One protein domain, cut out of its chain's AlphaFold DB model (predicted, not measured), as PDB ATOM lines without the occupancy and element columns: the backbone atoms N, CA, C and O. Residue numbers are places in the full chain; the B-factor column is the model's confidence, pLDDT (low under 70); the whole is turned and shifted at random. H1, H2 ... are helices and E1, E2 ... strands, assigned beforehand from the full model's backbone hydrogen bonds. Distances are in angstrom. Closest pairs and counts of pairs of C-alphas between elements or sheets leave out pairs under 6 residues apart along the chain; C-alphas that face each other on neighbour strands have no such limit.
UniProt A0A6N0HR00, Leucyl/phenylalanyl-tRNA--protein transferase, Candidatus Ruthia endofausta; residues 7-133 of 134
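This is residues 7 to 133 of the 134 residues of the protein "Leucyl/phenylalanyl-tRNA--protein transferase" of Candidatus Ruthia endofausta (UniProt A0A6N0HR00). What is the main shape? A twisted sheet of four strands has H1, H3 and H4 over one face, two layers with helices on one face of a sheet, and H3 and H4 form a helical hairpin there. A long link, residues 15 to 46, leads from H1 to H2, which is not on the sheet, and residues 39 to 44 and 46 to 52, of which 47 to 52 belong to H2, stick out. What is it made of? The 127 printed residues hold four named helices and four named strands, in the order H1 H2 E1 H3 H4 E2 E3 E4, a mixed class; the sheet runs E1 E2 E3 E4, antiparallel throughout. The whole is compact, with a radius of gyration of the C-alphas of 15.7 A and spans of 45 by 34 by 31 A.

Where are the strands? E1 is residues 59 to 62, E2 103 to 110, 23.6 A long, E3 113 to 123, 29.9 A, and E4 126 to 132, 19.1 A, ending with C-alpha 132 at (66.096, -30.954, 100.832). E3 bends by 54 degrees at residue 116. Where are the helices? H1 is residues 7 to 14, beginning with C-alpha 7 at (50.278, -12.256, 96.932); H2 is 47 to 53, H3 66 to 75, 14.3 A, and H4 88 to 99, 16.6 A.

How do the strands pair? E2, E3 and E4 are a meander, each strand the antiparallel neighbour of the one before. N 61 and O 107 of E1 and E2 are 2.9 A apart, N 106 and O 118 of E2 and E3 2.8 A, and N 130 and O 119 of E3 and E4 3.2 A, within hydrogen-bond range. How do the helices stand? H3, at a height of 8.6 A over the sheet, runs across the strands at 76 degrees to E3 on the local plane; its Val 69 and Gly 117 of E3 have C-alphas 6.5 A apart. H3 and H4 touch at a shallow tilt of 24 degrees, opposite ways, their closest C-alphas those of Ile 70 and Val 91, 6.4 A apart, and H4 stands up from the sheet by 44 degrees. H1, near H4, is on the same face, its closest C-alpha to E3 that of Gln 14, 7.2 A from Leu 123; H2 is not on the sheet. Are the helix backbones complete? In H1, H2, H3 and H4 every O i to N i+4 pair is within hydrogen-bond range.

How large is it? The two C-alphas farthest apart, those of Leu 26 and Ser 55, are 45.5 A apart, and the printed part has no cut. Which links are long? Those from H1 to H2 and from H3 to H4. Where is confidence low? The pLDDT is under 70 in residues 21 to 30, 77 to 83 and 123 to 133.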
ATOM      1  N   HIS A   7      50.040 -13.700  96.868       83.88
ATOM      2  CA  HIS A   7      50.278 -12.256  96.932       83.88
ATOM      3  C   HIS A   7      51.005 -11.833  98.213       83.88
ATOM      4  O   HIS A   7      52.052 -11.194  98.157       83.88
ATOM      5  N   ARG A   8      50.489 -12.242  99.379       81.06
ATOM      6  CA  ARG A   8      51.087 -11.892 100.675       81.06
ATOM      7  C   ARG A   8      52.477 -12.476 100.848       81.06
ATOM      8  O   ARG A   8      53.332 -11.850 101.477       81.06
ATOM      9  N   LEU A   9      52.700 -13.680 100.330       80.75
ATOM     10  CA  LEU A   9      54.005 -14.318 100.376       80.75
ATOM     11  C   LEU A   9      55.019 -13.527  99.535       80.75
ATOM     12  O   LEU A   9      56.111 -13.237 100.021       80.75
ATOM     13  N   LEU A  10      54.628 -13.093  98.333       80.44
ATOM     14  CA  LEU A  10      55.453 -12.232  97.482       80.44
ATOM     15  C   LEU A  10      55.760 -10.882  98.152       80.44
ATOM     16  O   LEU A  10      56.925 -10.487  98.196       80.44
ATOM     17  N   GLU A  11      54.761 -10.209  98.735       82.19
ATOM     18  CA  GLU A  11      54.951  -8.955  99.487       82.19
ATOM     19  C   GLU A  11      55.932  -9.132 100.654       82.19
ATOM     20  O   GLU A  11      56.845  -8.330 100.857       82.19
ATOM     21  N   THR A  12      55.777 -10.223 101.409       78.19
ATOM     22  CA  THR A  12      56.639 -10.539 102.557       78.19
ATOM     23  C   THR A  12      58.089 -10.740 102.099       78.19
ATOM     24  O   THR A  12      59.018 -10.183 102.688       78.19
ATOM     25  N   TYR A  13      58.298 -11.449 100.991       78.12
ATOM     26  CA  TYR A  13      59.630 -11.653 100.429       78.12
ATOM     27  C   TYR A  13      60.267 -10.386  99.851       78.12
ATOM     28  O   TYR A  13      61.481 -10.214  99.995       78.12
ATOM     29  N   GLN A  14      59.491  -9.474  99.254       77.94
ATOM     30  CA  GLN A  14      59.996  -8.159  98.824       77.94
ATOM     31  C   GLN A  14      60.555  -7.352 100.002       77.94
ATOM     32  O   GLN A  14      61.551  -6.643  99.860       77.94
ATOM     33  N   GLN A  15      59.978  -7.531 101.189       76.69
ATOM     34  CA  GLN A  15      60.458  -6.937 102.439       76.69
ATOM     35  C   GLN A  15      61.631  -7.704 103.067       76.69
ATOM     36  O   GLN A  15      62.043  -7.385 104.178       76.69
ATOM     37  N   ARG A  16      62.196  -8.705 102.371       71.31
ATOM     38  CA  ARG A  16      63.257  -9.604 102.863       71.31
ATOM     39  C   ARG A  16      62.826 -10.470 104.049       71.31
ATOM     40  O   ARG A  16      63.679 -11.103 104.670       71.31
ATOM     41  N   ILE A  17      61.532 -10.571 104.308       73.25
ATOM     42  CA  ILE A  17      60.965 -11.387 105.372       73.25
ATOM     43  C   ILE A  17      60.598 -12.750 104.786       73.25
ATOM     44  O   ILE A  17      60.166 -12.845 103.639       73.25
ATOM     45  N   PHE A  18      60.766 -13.821 105.554       73.62
ATOM     46  CA  PHE A  18      60.262 -15.138 105.174       73.62
ATOM     47  C   PHE A  18      59.365 -15.714 106.272       73.62
ATOM     48  O   PHE A  18      59.663 -15.552 107.461       73.62
ATOM     49  N   PRO A  19      58.248 -16.358 105.899       70.69
ATOM     50  CA  PRO A  19      57.422 -17.058 106.861       70.69
ATOM     51  C   PRO A  19      58.089 -18.373 107.249       70.69
ATOM     52  O   PRO A  19      58.450 -19.176 106.392       70.69
ATOM     53  N   TRP A  20      58.228 -18.590 108.549       71.31
ATOM     54  CA  TRP A  20      58.680 -19.856 109.108       71.31
ATOM     55  C   TRP A  20      57.844 -20.118 110.350       71.31
ATOM     56  O   TRP A  20      57.969 -19.403 111.327       71.31
ATOM     57  N   TYR A  21      56.944 -21.088 110.314       67.88
ATOM     58  CA  TYR A  21      56.102 -21.419 111.462       67.88
ATOM     59  C   TYR A  21      55.658 -22.876 111.368       67.88
ATOM     60  O   TYR A  21      55.644 -23.452 110.276       67.88
ATOM     61  N   ASN A  22      55.331 -23.477 112.508       66.69
ATOM     62  CA  ASN A  22      54.757 -24.822 112.554       66.69
ATOM     63  C   ASN A  22      53.228 -24.784 112.372       66.69
ATOM     64  O   ASN A  22      52.609 -23.741 112.559       66.69
ATOM     65  N   GLU A  23      52.599 -25.920 112.041       62.94
ATOM     66  CA  GLU A  23      51.139 -26.019 111.803       62.94
ATOM     67  C   GLU A  23      50.271 -25.460 112.947       62.94
ATOM     68  O   GLU A  23      49.175 -24.966 112.697       62.94
ATOM     69  N   SER A  24      50.761 -25.498 114.187       63.22
ATOM     70  CA  SER A  24      50.065 -25.012 115.385       63.22
ATOM     71  C   SER A  24      50.448 -23.587 115.813       63.22
ATOM     72  O   SER A  24      49.944 -23.097 116.824       63.22
ATOM     73  N   GLU A  25      51.336 -22.915 115.081       64.50
ATOM     74  CA  GLU A  25      51.846 -21.587 115.421       64.50
ATOM     75  C   GLU A  25      51.220 -20.495 114.544       64.50
ATOM     76  O   GLU A  25      50.788 -20.717 113.413       64.50
ATOM     77  N   LEU A  26      51.195 -19.266 115.065       66.12
ATOM     78  CA  LEU A  26      50.881 -18.094 114.250       66.12
ATOM     79  C   LEU A  26      51.937 -17.932 113.154       66.12
ATOM     80  O   LEU A  26      53.093 -18.280 113.366       66.12
ATOM     81  N   VAL A  27      51.559 -17.342 112.013       66.19
ATOM     82  CA  VAL A  27      52.495 -17.025 110.921       66.19
ATOM     83  C   VAL A  27      53.606 -16.107 111.440       66.19
ATOM     84  O   VAL A  27      53.453 -14.881 111.484       66.19
ATOM     85  N   LEU A  28      54.724 -16.706 111.844       68.38
ATOM     86  CA  LEU A  28      55.913 -16.009 112.305       68.38
ATOM     87  C   LEU A  28      56.744 -15.586 111.094       68.38
ATOM     88  O   LEU A  28      56.963 -16.335 110.140       68.38
ATOM     89  N   ARG A  29      57.173 -14.326 111.133       68.12
ATOM     90  CA  ARG A  29      57.905 -13.636 110.075       68.12
ATOM     91  C   ARG A  29      59.336 -13.419 110.536       68.12
ATOM     92  O   ARG A  29      59.557 -12.728 111.525       68.12
ATOM     93  N   TYR A  30      60.291 -13.985 109.810       68.88
ATOM     94  CA  TYR A  30      61.705 -13.922 110.161       68.88
ATOM     95  C   TYR A  30      62.476 -13.040 109.179       68.88
ATOM     96  O   TYR A  30      62.272 -13.101 107.967       68.88
ATOM     97  N   SER A  31      63.388 -12.232 109.720       76.06
ATOM     98  CA  SER A  31      64.378 -11.452 108.971       76.06
ATOM     99  C   SER A  31      65.692 -11.433 109.769       76.06
ATOM    100  O   SER A  31      65.922 -10.498 110.533       76.06
ATOM    101  N   PRO A  32      66.518 -12.490 109.671       73.38
ATOM    102  CA  PRO A  32      67.734 -12.632 110.459       73.38
ATOM    103  C   PRO A  32      68.789 -11.596 110.061       73.38
ATOM    104  O   PRO A  32      68.965 -11.301 108.876       73.38
ATOM    105  N   ASP A  33      69.523 -11.121 111.065       71.88
ATOM    106  CA  ASP A  33      70.688 -10.252 110.932       71.88
ATOM    107  C   ASP A  33      71.850 -10.844 111.758       71.88
ATOM    108  O   ASP A  33      71.697 -10.994 112.975       71.88
ATOM    109  N   PRO A  34      72.976 -11.252 111.136       76.88
ATOM    110  CA  PRO A  34      73.285 -11.185 109.705       76.88
ATOM    111  C   PRO A  34      72.581 -12.272 108.875       76.88
ATOM    112  O   PRO A  34      72.397 -13.412 109.308       76.88
ATOM    113  N   ARG A  35      72.226 -11.939 107.629       78.12
ATOM    114  CA  ARG A  35      71.615 -12.885 106.681       78.12
ATOM    115  C   ARG A  35      72.674 -13.688 105.929       78.12
ATOM    116  O   ARG A  35      73.613 -13.121 105.375       78.12
ATOM    117  N   MET A  36      72.476 -15.004 105.823       77.94
ATOM    118  CA  MET A  36      73.317 -15.855 104.978       77.94
ATOM    119  C   MET A  36      73.034 -15.579 103.494       77.94
ATOM    120  O   MET A  36      71.900 -15.729 103.035       77.94
ATOM    121  N   VAL A  37      74.068 -15.194 102.747       79.56
ATOM    122  CA  VAL A  37      74.008 -14.948 101.300       79.56
ATOM    123  C   VAL A  37      75.162 -15.682 100.628       79.56
ATOM    124  O   VAL A  37      76.305 -15.581 101.067       79.56
ATOM    125  N   ILE A  38      74.863 -16.403  99.547       79.81
ATOM    126  CA  ILE A  38      75.860 -17.019  98.669       79.81
ATOM    127  C   ILE A  38      75.809 -16.274  97.336       79.81
ATOM    128  O   ILE A  38      74.759 -16.215  96.702       79.81
ATOM    129  N   THR A  39      76.934 -15.697  96.916       81.62
ATOM    130  CA  THR A  39      77.087 -15.110  95.577       81.62
ATOM    131  C   THR A  39      77.778 -16.105  94.652       81.62
ATOM    132  O   THR A  39      78.561 -16.936  95.113       81.62
ATOM    133  N   LEU A  40      77.526 -16.012  93.342       79.44
ATOM    134  CA  LEU A  40      78.171 -16.888  92.353       79.44
ATOM    135  C   LEU A  40      79.703 -16.774  92.398       79.44
ATOM    136  O   LEU A  40      80.394 -17.781  92.316       79.44
ATOM    137  N   GLU A  41      80.227 -15.568  92.618       84.38
ATOM    138  CA  GLU A  41      81.669 -15.302  92.744       84.38
ATOM    139  C   GLU A  41      82.309 -15.978  93.964       84.38
ATOM    140  O   GLU A  41      83.492 -16.309  93.947       84.38
ATOM    141  N   ARG A  42      81.533 -16.177  95.037       86.06
ATOM    142  CA  ARG A  42      81.989 -16.806  96.285       86.06
ATOM    143  C   ARG A  42      81.614 -18.284  96.376       86.06
ATOM    144  O   ARG A  42      81.909 -18.919  97.389       86.06
ATOM    145  N   LEU A  43      80.966 -18.838  95.351       84.88
ATOM    146  CA  LEU A  43      80.596 -20.246  95.322       84.88
ATOM    147  C   LEU A  43      81.860 -21.103  95.213       84.88
ATOM    148  O   LEU A  43      82.502 -21.184  94.168       84.88
ATOM    149  N   HIS A  44      82.207 -21.776  96.305       88.38
ATOM    150  CA  HIS A  44      83.326 -22.703  96.320       88.38
ATOM    151  C   HIS A  44      82.875 -24.110  95.913       88.38
ATOM    152  O   HIS A  44      82.180 -24.794  96.663       88.38
ATOM    153  N   ILE A  45      83.317 -24.567  94.741       88.44
ATOM    154  CA  ILE A  45      83.136 -25.954  94.296       88.44
ATOM    155  C   ILE A  45      84.405 -26.732  94.643       88.44
ATOM    156  O   ILE A  45      85.460 -26.540  94.033       88.44
ATOM    157  N   SER A  46      84.308 -27.627  95.626       91.44
ATOM    158  CA  SER A  46      85.436 -28.470  96.023       91.44
ATOM    159  C   SER A  46      85.851 -29.423  94.892       91.44
ATOM    160  O   SER A  46      85.057 -29.785  94.018       91.44
ATOM    161  N   LYS A  47      87.106 -29.893  94.914       91.19
ATOM    162  CA  LYS A  47      87.607 -30.859  93.916       91.19
ATOM    163  C   LYS A  47      86.778 -32.149  93.885       91.19
ATOM    164  O   LYS A  47      86.546 -32.692  92.807       91.19
ATOM    165  N   SER A  48      86.330 -32.630  95.049       90.44
ATOM    166  CA  SER A  48      85.479 -33.820  95.150       90.44
ATOM    167  C   SER A  48      84.106 -33.581  94.528       90.44
ATOM    168  O   SER A  48      83.671 -34.405  93.728       90.44
ATOM    169  N   LEU A  49      83.469 -32.438  94.806       87.56
ATOM    170  CA  LEU A  49      82.180 -32.084  94.210       87.56
ATOM    171  C   LEU A  49      82.288 -31.939  92.687       87.56
ATOM    172  O   LEU A  49      81.468 -32.495  91.966       87.56
ATOM    173  N   ASN A  50      83.336 -31.279  92.185       90.75
ATOM    174  CA  ASN A  50      83.564 -31.145  90.743       90.75
ATOM    175  C   ASN A  50      83.740 -32.516  90.062       90.75
ATOM    176  O   ASN A  50      83.208 -32.750  88.979       90.75
ATOM    177  N   LYS A  51      84.443 -33.456  90.710       91.94
ATOM    178  CA  LYS A  51      84.571 -34.834  90.213       91.94
ATOM    179  C   LYS A  51      83.218 -35.547  90.168       91.94
ATOM    180  O   LYS A  51      82.950 -36.257  89.207       91.94
ATOM    181  N   THR A  52      82.379 -35.353  91.184       89.94
ATOM    182  CA  THR A  52      81.025 -35.918  91.234       89.94
ATOM    183  C   THR A  52      80.137 -35.349  90.129       89.94
ATOM    184  O   THR A  52      79.508 -36.126  89.416       89.94
ATOM    185  N   ILE A  53      80.139 -34.027  89.931       88.31
ATOM    186  CA  ILE A  53      79.372 -33.353  88.869       88.31
ATOM    187  C   ILE A  53      79.748 -33.909  87.489       88.31
ATOM    188  O   ILE A  53      78.874 -34.204  86.688       88.31
ATOM    189  N   ARG A  54      81.044 -34.116  87.231       90.44
ATOM    190  CA  ARG A  54      81.563 -34.636  85.951       90.44
ATOM    191  C   ARG A  54      81.460 -36.154  85.786       90.44
ATOM    192  O   ARG A  54      81.995 -36.687  84.825       90.44
ATOM    193  N   SER A  55      80.892 -36.870  86.757       91.69
ATOM    194  CA  SER A  55      80.857 -38.337  86.720       91.69
ATOM    195  C   SER A  55      79.675 -38.913  85.942       91.69
ATOM    196  O   SER A  55      79.578 -40.133  85.862       91.69
ATOM    197  N   ASP A  56      78.771 -38.061  85.442       88.50
ATOM    198  CA  ASP A  56      77.523 -38.420  84.746       88.50
ATOM    199  C   ASP A  56      76.625 -39.408  85.520       88.50
ATOM    200  O   ASP A  56      75.722 -40.030  84.973       88.50
ATOM    201  N   LYS A  57      76.850 -39.540  86.834       91.50
ATOM    202  CA  LYS A  57      76.073 -40.412  87.731       91.50
ATOM    203  C   LYS A  57      74.730 -39.819  88.141       91.50
ATOM    204  O   LYS A  57      73.926 -40.524  88.743       91.50
ATOM    205  N   PHE A  58      74.537 -38.526  87.906       91.94
ATOM    206  CA  PHE A  58      73.366 -37.789  88.352       91.94
ATOM    207  C   PHE A  58      72.730 -37.067  87.176       91.94
ATOM    208  O   PHE A  58      73.423 -36.440  86.377       91.94
ATOM    209  N   GLU A  59      71.409 -37.120  87.112       92.50
ATOM    210  CA  GLU A  59      70.601 -36.363  86.168       92.50
ATOM    211  C   GLU A  59      69.982 -35.177  86.910       92.50
ATOM    212  O   GLU A  59      69.338 -35.351  87.946       92.50
ATOM    213  N   VAL A  60      70.196 -33.963  86.403       90.69
ATOM    214  CA  VAL A  60      69.621 -32.744  86.982       90.69
ATOM    215  C   VAL A  60      68.454 -32.293  86.119       90.69
ATOM    216  O   VAL A  60      68.619 -32.069  84.921       90.69
ATOM    217  N   LYS A  61      67.285 -32.136  86.738       91.62
ATOM    218  CA  LYS A  61      66.075 -31.607  86.100       91.62
ATOM    219  C   LYS A  61      65.658 -30.307  86.770       91.62
ATOM    220  O   LYS A  61      66.060 -30.016  87.896       91.62
ATOM    221  N   VAL A  62      64.905 -29.491  86.044       90.94
ATOM    222  CA  VAL A  62      64.390 -28.212  86.533       90.94
ATOM    223  C   VAL A  62      62.909 -28.156  86.222       90.94
ATOM    224  O   VAL A  62      62.526 -28.414  85.083       90.94
ATOM    225  N   ASP A  63      62.103 -27.815  87.225       89.69
ATOM    226  CA  ASP A  63      60.663 -27.586  87.082       89.69
ATOM    227  C   ASP A  63      59.886 -28.767  86.465       89.69
ATOM    228  O   ASP A  63      58.871 -28.560  85.805       89.69
ATOM    229  N   THR A  64      60.339 -30.016  86.669       87.94
ATOM    230  CA  THR A  64      59.656 -31.185  86.080       87.94
ATOM    231  C   THR A  64      58.627 -31.827  87.006       87.94
ATOM    232  O   THR A  64      57.643 -32.383  86.517       87.94
ATOM    233  N   ASN A  65      58.804 -31.740  88.327       84.94
ATOM    234  CA  ASN A  65      57.901 -32.341  89.306       84.94
ATOM    235  C   ASN A  65      57.872 -31.573  90.647       84.94
ATOM    236  O   ASN A  65      58.248 -32.085  91.709       84.94
ATOM    237  N   PHE A  66      57.373 -30.331  90.601       86.06
ATOM    238  CA  PHE A  66      57.301 -29.440  91.768       86.06
ATOM    239  C   PHE A  66      56.585 -30.057  92.971       86.06
ATOM    240  O   PHE A  66      57.109 -30.046  94.088       86.06
ATOM    241  N   GLU A  67      55.407 -30.627  92.729       84.38
ATOM    242  CA  GLU A  67      54.556 -31.210  93.761       84.38
ATOM    243  C   GLU A  67      55.248 -32.387  94.466       84.38
ATOM    244  O   GLU A  67      55.307 -32.435  95.697       84.38
ATOM    245  N   CYS A  68      55.877 -33.297  93.716       83.44
ATOM    246  CA  CYS A  68      56.597 -34.417  94.317       83.44
ATOM    247  C   CYS A  68      57.739 -33.943  95.218       83.44
ATOM    248  O   CYS A  68      57.898 -34.461  96.329       83.44
ATOM    249  N   VAL A  69      58.521 -32.947  94.787       83.56
ATOM    250  CA  VAL A  69      59.648 -32.476  95.598       83.56
ATOM    251  C   VAL A  69      59.181 -31.715  96.826       83.56
ATOM    252  O   VAL A  69      59.722 -31.958  97.904       83.56
ATOM    253  N   ILE A  70      58.182 -30.838  96.725       84.00
ATOM    254  CA  ILE A  70      57.710 -30.103  97.905       84.00
ATOM    255  C   ILE A  70      57.075 -31.044  98.939       84.00
ATOM    256  O   ILE A  70      57.289 -30.862 100.140       84.00
ATOM    257  N   HIS A  71      56.394 -32.107  98.500       84.31
ATOM    258  CA  HIS A  71      55.904 -33.156  99.395       84.31
ATOM    259  C   HIS A  71      57.036 -33.980 100.015       84.31
ATOM    260  O   HIS A  71      56.990 -34.260 101.216       84.31
ATOM    261  N   HIS A  72      58.082 -34.310  99.254       82.44
ATOM    262  CA  HIS A  72      59.281 -34.926  99.824       82.44
ATOM    263  C   HIS A  72      59.910 -34.014 100.874       82.44
ATOM    264  O   HIS A  72      60.152 -34.450 101.994       82.44
ATOM    265  N   CYS A  73      60.102 -32.734 100.554       79.38
ATOM    266  CA  CYS A  73      60.613 -31.732 101.480       79.38
ATOM    267  C   CYS A  73      59.774 -31.652 102.757       79.38
ATOM    268  O   CYS A  73      60.350 -31.579 103.840       79.38
ATOM    269  N   LYS A  74      58.440 -31.717 102.647       81.75
ATOM    270  CA  LYS A  74      57.532 -31.773 103.795       81.75
ATOM    271  C   LYS A  74      57.784 -33.000 104.680       81.75
ATOM    272  O   LYS A  74      57.798 -32.870 105.904       81.75
ATOM    273  N   ALA A  75      57.987 -34.166 104.069       81.44
ATOM    274  CA  ALA A  75      58.112 -35.457 104.749       81.44
ATOM    275  C   ALA A  75      59.516 -35.761 105.312       81.44
ATOM    276  O   ALA A  75      59.677 -36.747 106.035       81.44
ATOM    277  N   ILE A  76      60.537 -34.952 105.001       76.25
ATOM    278  CA  ILE A  76      61.909 -35.190 105.473       76.25
ATOM    279  C   ILE A  76      61.971 -35.145 107.003       76.25
ATOM    280  O   ILE A  76      61.684 -34.129 107.636       76.25
ATOM    281  N   GLN A  77      62.459 -36.235 107.591       68.44
ATOM    282  CA  GLN A  77      62.811 -36.301 109.005       68.44
ATOM    283  C   GLN A  77      64.282 -35.916 109.184       68.44
ATOM    284  O   GLN A  77      65.170 -36.533 108.594       68.44
ATOM    285  N   ARG A  78      64.565 -34.900 110.006       68.19
ATOM    286  CA  ARG A  78      65.939 -34.539 110.390       68.19
ATOM    287  C   ARG A  78      66.175 -34.921 111.849       68.19
ATOM    288  O   ARG A  78      65.292 -34.743 112.685       68.19
ATOM    289  N   LYS A  79      67.372 -35.430 112.170       59.69
ATOM    290  CA  LYS A  79      67.767 -35.691 113.566       59.69
ATOM    291  C   LYS A  79      67.544 -34.416 114.387       59.69
ATOM    292  O   LYS A  79      68.063 -33.364 114.025       59.69
ATOM    293  N   ASN A  80      66.787 -34.530 115.477       63.16
ATOM    294  CA  ASN A  80      66.421 -33.436 116.387       63.16
ATOM    295  C   ASN A  80      65.447 -32.378 115.821       63.16
ATOM    296  O   ASN A  80      65.348 -31.294 116.394       63.16
ATOM    297  N   GLN A  81      64.709 -32.662 114.740       62.25
ATOM    298  CA  GLN A  81      63.569 -31.841 114.305       62.25
ATOM    299  C   GLN A  81      62.298 -32.687 114.195       62.25
ATOM    300  O   GLN A  81      62.259 -33.671 113.457       62.25
ATOM    301  N   ASN A  82      61.239 -32.263 114.890       56.94
ATOM    302  CA  ASN A  82      59.908 -32.873 114.823       56.94
ATOM    303  C   ASN A  82      59.156 -32.405 113.566       56.94
ATOM    304  O   ASN A  82      58.135 -31.729 113.654       56.94
ATOM    305  N   GLY A  83      59.687 -32.755 112.394       63.66
ATOM    306  CA  GLY A  83      59.112 -32.410 111.094       63.66
ATOM    307  C   GLY A  83      59.698 -31.142 110.474       63.66
ATOM    308  O   GLY A  83      60.767 -30.663 110.857       63.66
ATOM    309  N   THR A  84      59.004 -30.626 109.462       70.50
ATOM    310  CA  THR A  84      59.410 -29.433 108.715       70.50
ATOM    311  C   THR A  84      58.369 -28.328 108.862       70.50
ATOM    312  O   THR A  84      57.211 -28.584 109.171       70.50
ATOM    313  N   TRP A  85      58.770 -27.085 108.599       75.44
ATOM    314  CA  TRP A  85      57.867 -25.927 108.573       75.44
ATOM    315  C   TRP A  85      56.941 -25.900 107.344       75.44
ATOM    316  O   TRP A  85      56.151 -24.974 107.168       75.44
ATOM    317  N   ILE A  86      57.055 -26.895 106.461       78.19
ATOM    318  CA  ILE A  86      56.274 -26.997 105.233       78.19
ATOM    319  C   ILE A  86      54.960 -27.703 105.576       78.19
ATOM    320  O   ILE A  86      54.865 -28.928 105.558       78.19
ATOM    321  N   ASN A  87      53.935 -26.926 105.899       82.19
ATOM    322  CA  ASN A  87      52.576 -27.429 106.091       82.19
ATOM    323  C   ASN A  87      51.797 -27.525 104.764       82.19
ATOM    324  O   ASN A  87      52.323 -27.218 103.693       82.19
ATOM    325  N   ASN A  88      50.542 -27.982 104.817       83.88
ATOM    326  CA  ASN A  88      49.695 -28.083 103.617       83.88
ATOM    327  C   ASN A  88      49.445 -26.722 102.941       83.88
ATOM    328  O   ASN A  88      49.452 -26.654 101.713       83.88
ATOM    329  N   ASP A  89      49.296 -25.644 103.714       83.19
ATOM    330  CA  ASP A  89      49.085 -24.295 103.169       83.19
ATOM    331  C   ASP A  89      50.309 -23.821 102.381       83.19
ATOM    332  O   ASP A  89      50.189 -23.298 101.275       83.19
ATOM    333  N   MET A  90      51.507 -24.063 102.916       82.62
ATOM    334  CA  MET A  90      52.770 -23.792 102.240       82.62
ATOM    335  C   MET A  90      52.860 -24.581 100.939       82.62
ATOM    336  O   MET A  90      53.147 -23.984  99.904       82.62
ATOM    337  N   VAL A  91      52.573 -25.889 100.962       86.44
ATOM    338  CA  VAL A  91      52.548 -26.710  99.738       86.44
ATOM    339  C   VAL A  91      51.638 -26.073  98.689       86.44
ATOM    340  O   VAL A  91      52.070 -25.855  97.560       86.44
ATOM    341  N   HIS A  92      50.414 -25.706  99.068       87.69
ATOM    342  CA  HIS A  92      49.456 -25.098  98.150       87.69
ATOM    343  C   HIS A  92      49.960 -23.767  97.576       87.69
ATOM    344  O   HIS A  92      49.942 -23.559  96.361       87.69
ATOM    345  N   VAL A  93      50.461 -22.875  98.431       87.44
ATOM    346  CA  VAL A  93      50.913 -21.539  98.026       87.44
ATOM    347  C   VAL A  93      52.174 -21.604  97.168       87.44
ATOM    348  O   VAL A  93      52.246 -20.912  96.155       87.44
ATOM    349  N   TYR A  94      53.154 -22.439  97.510       86.81
ATOM    350  CA  TYR A  94      54.355 -22.610  96.689       86.81
ATOM    351  C   TYR A  94      54.043 -23.275  95.348       86.81
ATOM    352  O   TYR A  94      54.599 -22.853  94.336       86.81
ATOM    353  N   THR A  95      53.129 -24.248  95.307       88.56
ATOM    354  CA  THR A  95      52.657 -24.834  94.043       88.56
ATOM    355  C   THR A  95      51.958 -23.781  93.185       88.56
ATOM    356  O   THR A  95      52.242 -23.668  91.994       88.56
ATOM    357  N   ALA A  96      51.118 -22.929  93.778       89.81
ATOM    358  CA  ALA A  96      50.506 -21.816  93.059       89.81
ATOM    359  C   ALA A  96      51.551 -20.801  92.553       89.81
ATOM    360  O   ALA A  96      51.454 -20.339  91.418       89.81
ATOM    361  N   LEU A  97      52.585 -20.491  93.344       88.12
ATOM    362  CA  LEU A  97      53.701 -19.645  92.900       88.12
ATOM    363  C   LEU A  97      54.503 -20.281  91.762       88.12
ATOM    364  O   LEU A  97      54.974 -19.564  90.881       88.12
ATOM    365  N   HIS A  98      54.661 -21.602  91.770       90.00
ATOM    366  CA  HIS A  98      55.332 -22.328  90.699       90.00
ATOM    367  C   HIS A  98      54.554 -22.212  89.387       90.00
ATOM    368  O   HIS A  98      55.120 -21.810  88.373       90.00
ATOM    369  N   LEU A  99      53.238 -22.432  89.431       89.19
ATOM    370  CA  LEU A  99      52.351 -22.257  88.274       89.19
ATOM    371  C   LEU A  99      52.338 -20.816  87.737       89.19
ATOM    372  O   LEU A  99      52.112 -20.599  86.551       89.19
ATOM    373  N   GLN A 100      52.598 -19.829  88.598       88.81
ATOM    374  CA  GLN A 100      52.726 -18.418  88.224       88.81
ATOM    375  C   GLN A 100      54.136 -18.031  87.736       88.81
ATOM    376  O   GLN A 100      54.351 -16.877  87.371       88.81
ATOM    377  N   GLY A 101      55.099 -18.959  87.731       87.19
ATOM    378  CA  GLY A 101      56.480 -18.718  87.297       87.19
ATOM    379  C   GLY A 101      57.366 -18.008  88.327       87.19
ATOM    380  O   GLY A 101      58.451 -17.548  87.982       87.19
ATOM    381  N   PHE A 102      56.927 -17.904  89.584       85.75
ATOM    382  CA  PHE A 102      57.699 -17.287  90.670       85.75
ATOM    383  C   PHE A 102      58.485 -18.297  91.503       85.75
ATOM    384  O   PHE A 102      59.478 -17.927  92.129       85.75
ATOM    385  N   ALA A 103      58.055 -19.558  91.556       87.56
ATOM    386  CA  ALA A 103      58.787 -20.613  92.246       87.56
ATOM    387  C   ALA A 103      59.385 -21.598  91.244       87.56
ATOM    388  O   ALA A 103      58.724 -22.028  90.304       87.56
ATOM    389  N   HIS A 104      60.639 -21.965  91.477       86.50
ATOM    390  CA  HIS A 104      61.359 -22.930  90.665       86.50
ATOM    391  C   HIS A 104      61.961 -24.010  91.541       86.50
ATOM    392  O   HIS A 104      62.279 -23.789  92.712       86.50
ATOM    393  N   LEU A 105      62.188 -25.160  90.942       86.31
ATOM    394  CA  LEU A 105      62.737 -26.333  91.578       86.31
ATOM    395  C   LEU A 105      63.876 -26.883  90.726       86.31
ATOM    396  O   LEU A 105      63.771 -26.968  89.509       86.31
ATOM    397  N   VAL A 106      64.940 -27.318  91.390       87.69
ATOM    398  CA  VAL A 106      65.975 -28.176  90.824       87.69
ATOM    399  C   VAL A 106      65.863 -29.550  91.468       87.69
ATOM    400  O   VAL A 106      65.840 -29.661  92.692       87.69
ATOM    401  N   GLU A 107      65.832 -30.587  90.648       89.44
ATOM    402  CA  GLU A 107      65.775 -31.991  91.043       89.44
ATOM    403  C   GLU A 107      67.078 -32.684  90.676       89.44
ATOM    404  O   GLU A 107      67.657 -32.424  89.621       89.44
ATOM    405  N   VAL A 108      67.519 -33.605  91.524       89.62
ATOM    406  CA  VAL A 108      68.692 -34.437  91.270       89.62
ATOM    407  C   VAL A 108      68.271 -35.894  91.363       89.62
ATOM    408  O   VAL A 108      67.816 -36.356  92.412       89.62
ATOM    409  N   TYR A 109      68.448 -36.615  90.265       89.62
ATOM    410  CA  TYR A 109      68.140 -38.029  90.138       89.62
ATOM    411  C   TYR A 109      69.416 -38.856  90.047       89.62
ATOM    412  O   TYR A 109      70.405 -38.437  89.447       89.62
ATOM    413  N   LYS A 110      69.383 -40.059  90.610       91.38
ATOM    414  CA  LYS A 110      70.397 -41.097  90.423       91.38
ATOM    415  C   LYS A 110      69.672 -42.404  90.146       91.38
ATOM    416  O   LYS A 110      68.770 -42.757  90.897       91.38
ATOM    417  N   ASP A 111      70.039 -43.101  89.074       91.25
ATOM    418  CA  ASP A 111      69.400 -44.368  88.689       91.25
ATOM    419  C   ASP A 111      67.857 -44.249  88.603       91.25
ATOM    420  O   ASP A 111      67.115 -45.122  89.046       91.25
ATOM    421  N   SER A 112      67.358 -43.128  88.057       89.12
ATOM    422  CA  SER A 112      65.928 -42.747  87.987       89.12
ATOM    423  C   SER A 112      65.219 -42.501  89.330       89.12
ATOM    424  O   SER A 112      64.012 -42.265  89.350       89.12
ATOM    425  N   GLN A 113      65.937 -42.505  90.454       88.19
ATOM    426  CA  GLN A 113      65.395 -42.178  91.773       88.19
ATOM    427  C   GLN A 113      65.722 -40.736  92.155       88.19
ATOM    428  O   GLN A 113      66.853 -40.289  91.973       88.19
ATOM    429  N   LEU A 114      64.741 -40.010  92.697       85.88
ATOM    430  CA  LEU A 114      64.948 -38.667  93.236       85.88
ATOM    431  C   LEU A 114      65.815 -38.768  94.499       85.88
ATOM    432  O   LEU A 114      65.381 -39.314  95.511       85.88
ATOM    433  N   VAL A 115      67.037 -38.244  94.433       86.88
ATOM    434  CA  VAL A 115      68.015 -38.281  95.536       86.88
ATOM    435  C   VAL A 115      68.315 -36.903  96.119       86.88
ATOM    436  O   VAL A 115      68.968 -36.799  97.152       86.88
ATOM    437  N   GLY A 116      67.867 -35.836  95.457       82.94
ATOM    438  CA  GLY A 116      68.162 -34.468  95.849       82.94
ATOM    439  C   GLY A 116      67.176 -33.480  95.245       82.94
ATOM    440  O   GLY A 116      66.586 -33.732  94.196       82.94
ATOM    441  N   GLY A 117      67.004 -32.340  95.902       81.94
ATOM    442  CA  GLY A 117      66.047 -31.340  95.471       81.94
ATOM    443  C   GLY A 117      66.250 -30.013  96.180       81.94
ATOM    444  O   GLY A 117      66.585 -29.958  97.367       81.94
ATOM    445  N   LEU A 118      66.043 -28.935  95.439       81.56
ATOM    446  CA  LEU A 118      66.149 -27.577  95.935       81.56
ATOM    447  C   LEU A 118      65.049 -26.747  95.306       81.56
ATOM    448  O   LEU A 118      65.028 -26.581  94.091       81.56
ATOM    449  N   TYR A 119      64.171 -26.186  96.129       81.44
ATOM    450  CA  TYR A 119      63.199 -25.215  95.651       81.44
ATOM    451  C   TYR A 119      63.637 -23.796  96.006       81.44
ATOM    452  O   TYR A 119      64.289 -23.548  97.030       81.44
ATOM    453  N   ARG A 120      63.284 -22.867  95.123       78.88
ATOM    454  CA  ARG A 120      63.542 -21.441  95.258       78.88
ATOM    455  C   ARG A 120      62.319 -20.625  94.886       78.88
ATOM    456  O   ARG A 120      61.601 -20.973  93.956       78.88
ATOM    457  N   VAL A 121      62.140 -19.494  95.556       80.00
ATOM    458  CA  VAL A 121      61.256 -18.427  95.072       80.00
ATOM    459  C   VAL A 121      62.137 -17.362  94.436       80.00
ATOM    460  O   VAL A 121      63.035 -16.827  95.088       80.00
ATOM    461  N   ALA A 122      61.923 -17.119  93.147       73.06
ATOM    462  CA  ALA A 122      62.607 -16.109  92.364       73.06
ATOM    463  C   ALA A 122      61.803 -14.807  92.418       73.06
ATOM    464  O   ALA A 122      60.792 -14.639  91.739       73.06
ATOM    465  N   LEU A 123      62.269 -13.874  93.246       64.88
ATOM    466  CA  LEU A 123      61.720 -12.525  93.343       64.88
ATOM    467  C   LEU A 123      62.810 -11.518  93.002       64.88
ATOM    468  O   LEU A 123      63.593 -11.090  93.853       64.88
ATOM    469  N   GLY A 124      62.886 -11.171  91.717       60.03
ATOM    470  CA  GLY A 124      63.940 -10.308  91.191       60.03
ATOM    471  C   GLY A 124      65.326 -10.921  91.407       60.03
ATOM    472  O   GLY A 124      65.634 -11.971  90.856       60.03
ATOM    473  N   GLN A 125      66.167 -10.259  92.208       46.44
ATOM    474  CA  GLN A 125      67.559 -10.667  92.461       46.44
ATOM    475  C   GLN A 125      67.741 -11.521  93.728       46.44
ATOM    476  O   GLN A 125      68.866 -11.899  94.057       46.44
ATOM    477  N   VAL A 126      66.668 -11.808  94.471       51.72
ATOM    478  CA  VAL A 126      66.741 -12.588  95.713       51.72
ATOM    479  C   VAL A 126      66.263 -14.008  95.449       51.72
ATOM    480  O   VAL A 126      65.115 -14.231  95.070       51.72
ATOM    481  N   PHE A 127      67.152 -14.966  95.704       56.28
ATOM    482  CA  PHE A 127      66.848 -16.390  95.673       56.28
ATOM    483  C   PHE A 127      66.842 -16.908  97.107       56.28
ATOM    484  O   PHE A 127      67.886 -16.976  97.758       56.28
ATOM    485  N   LEU A 128      65.662 -17.250  97.618       59.28
ATOM    486  CA  LEU A 128      65.575 -18.022  98.853       59.28
ATOM    487  C   LEU A 128      65.689 -19.493  98.498       59.28
ATOM    488  O   LEU A 128      64.967 -19.965  97.631       59.28
ATOM    489  N   VAL A 129      66.608 -20.186  99.154       57.62
ATOM    490  CA  VAL A 129      66.947 -21.570  98.855       57.62
ATOM    491  C   VAL A 129      66.619 -22.417 100.068       57.62
ATOM    492  O   VAL A 129      67.164 -22.184 101.147       57.62
ATOM    493  N   SER A 130      65.774 -23.422  99.875       58.16
ATOM    494  CA  SER A 130      65.576 -24.477 100.862       58.16
ATOM    495  C   SER A 130      66.160 -25.770 100.326       58.16
ATOM    496  O   SER A 130      65.755 -26.262  99.273       58.16
ATOM    497  N   LEU A 131      67.139 -26.302 101.057       58.09
ATOM    498  CA  LEU A 131      67.769 -27.571 100.732       58.09
ATOM    499  C   LEU A 131      66.940 -28.718 101.308       58.09
ATOM    500  O   LEU A 131      66.666 -28.778 102.514       58.09
ATOM    501  N   CYS A 132      66.601 -29.656 100.443       55.06
ATOM    502  CA  CYS A 132      66.096 -30.954 100.832       55.06
ATOM    503  C   CYS A 132      67.221 -31.964 100.552       55.06
ATOM    504  O   CYS A 132      67.924 -31.820  99.556       55.06
ATOM    505  N   PHE A 133      67.390 -32.955 101.431       54.84
ATOM    506  CA  PHE A 133      68.327 -34.096 101.339       54.84
ATOM    507  C   PHE A 133      69.739 -33.952 101.948       54.84
ATOM    508  O   PHE A 133      70.223 -32.856 102.240       54.84
TER     509      PHE A 133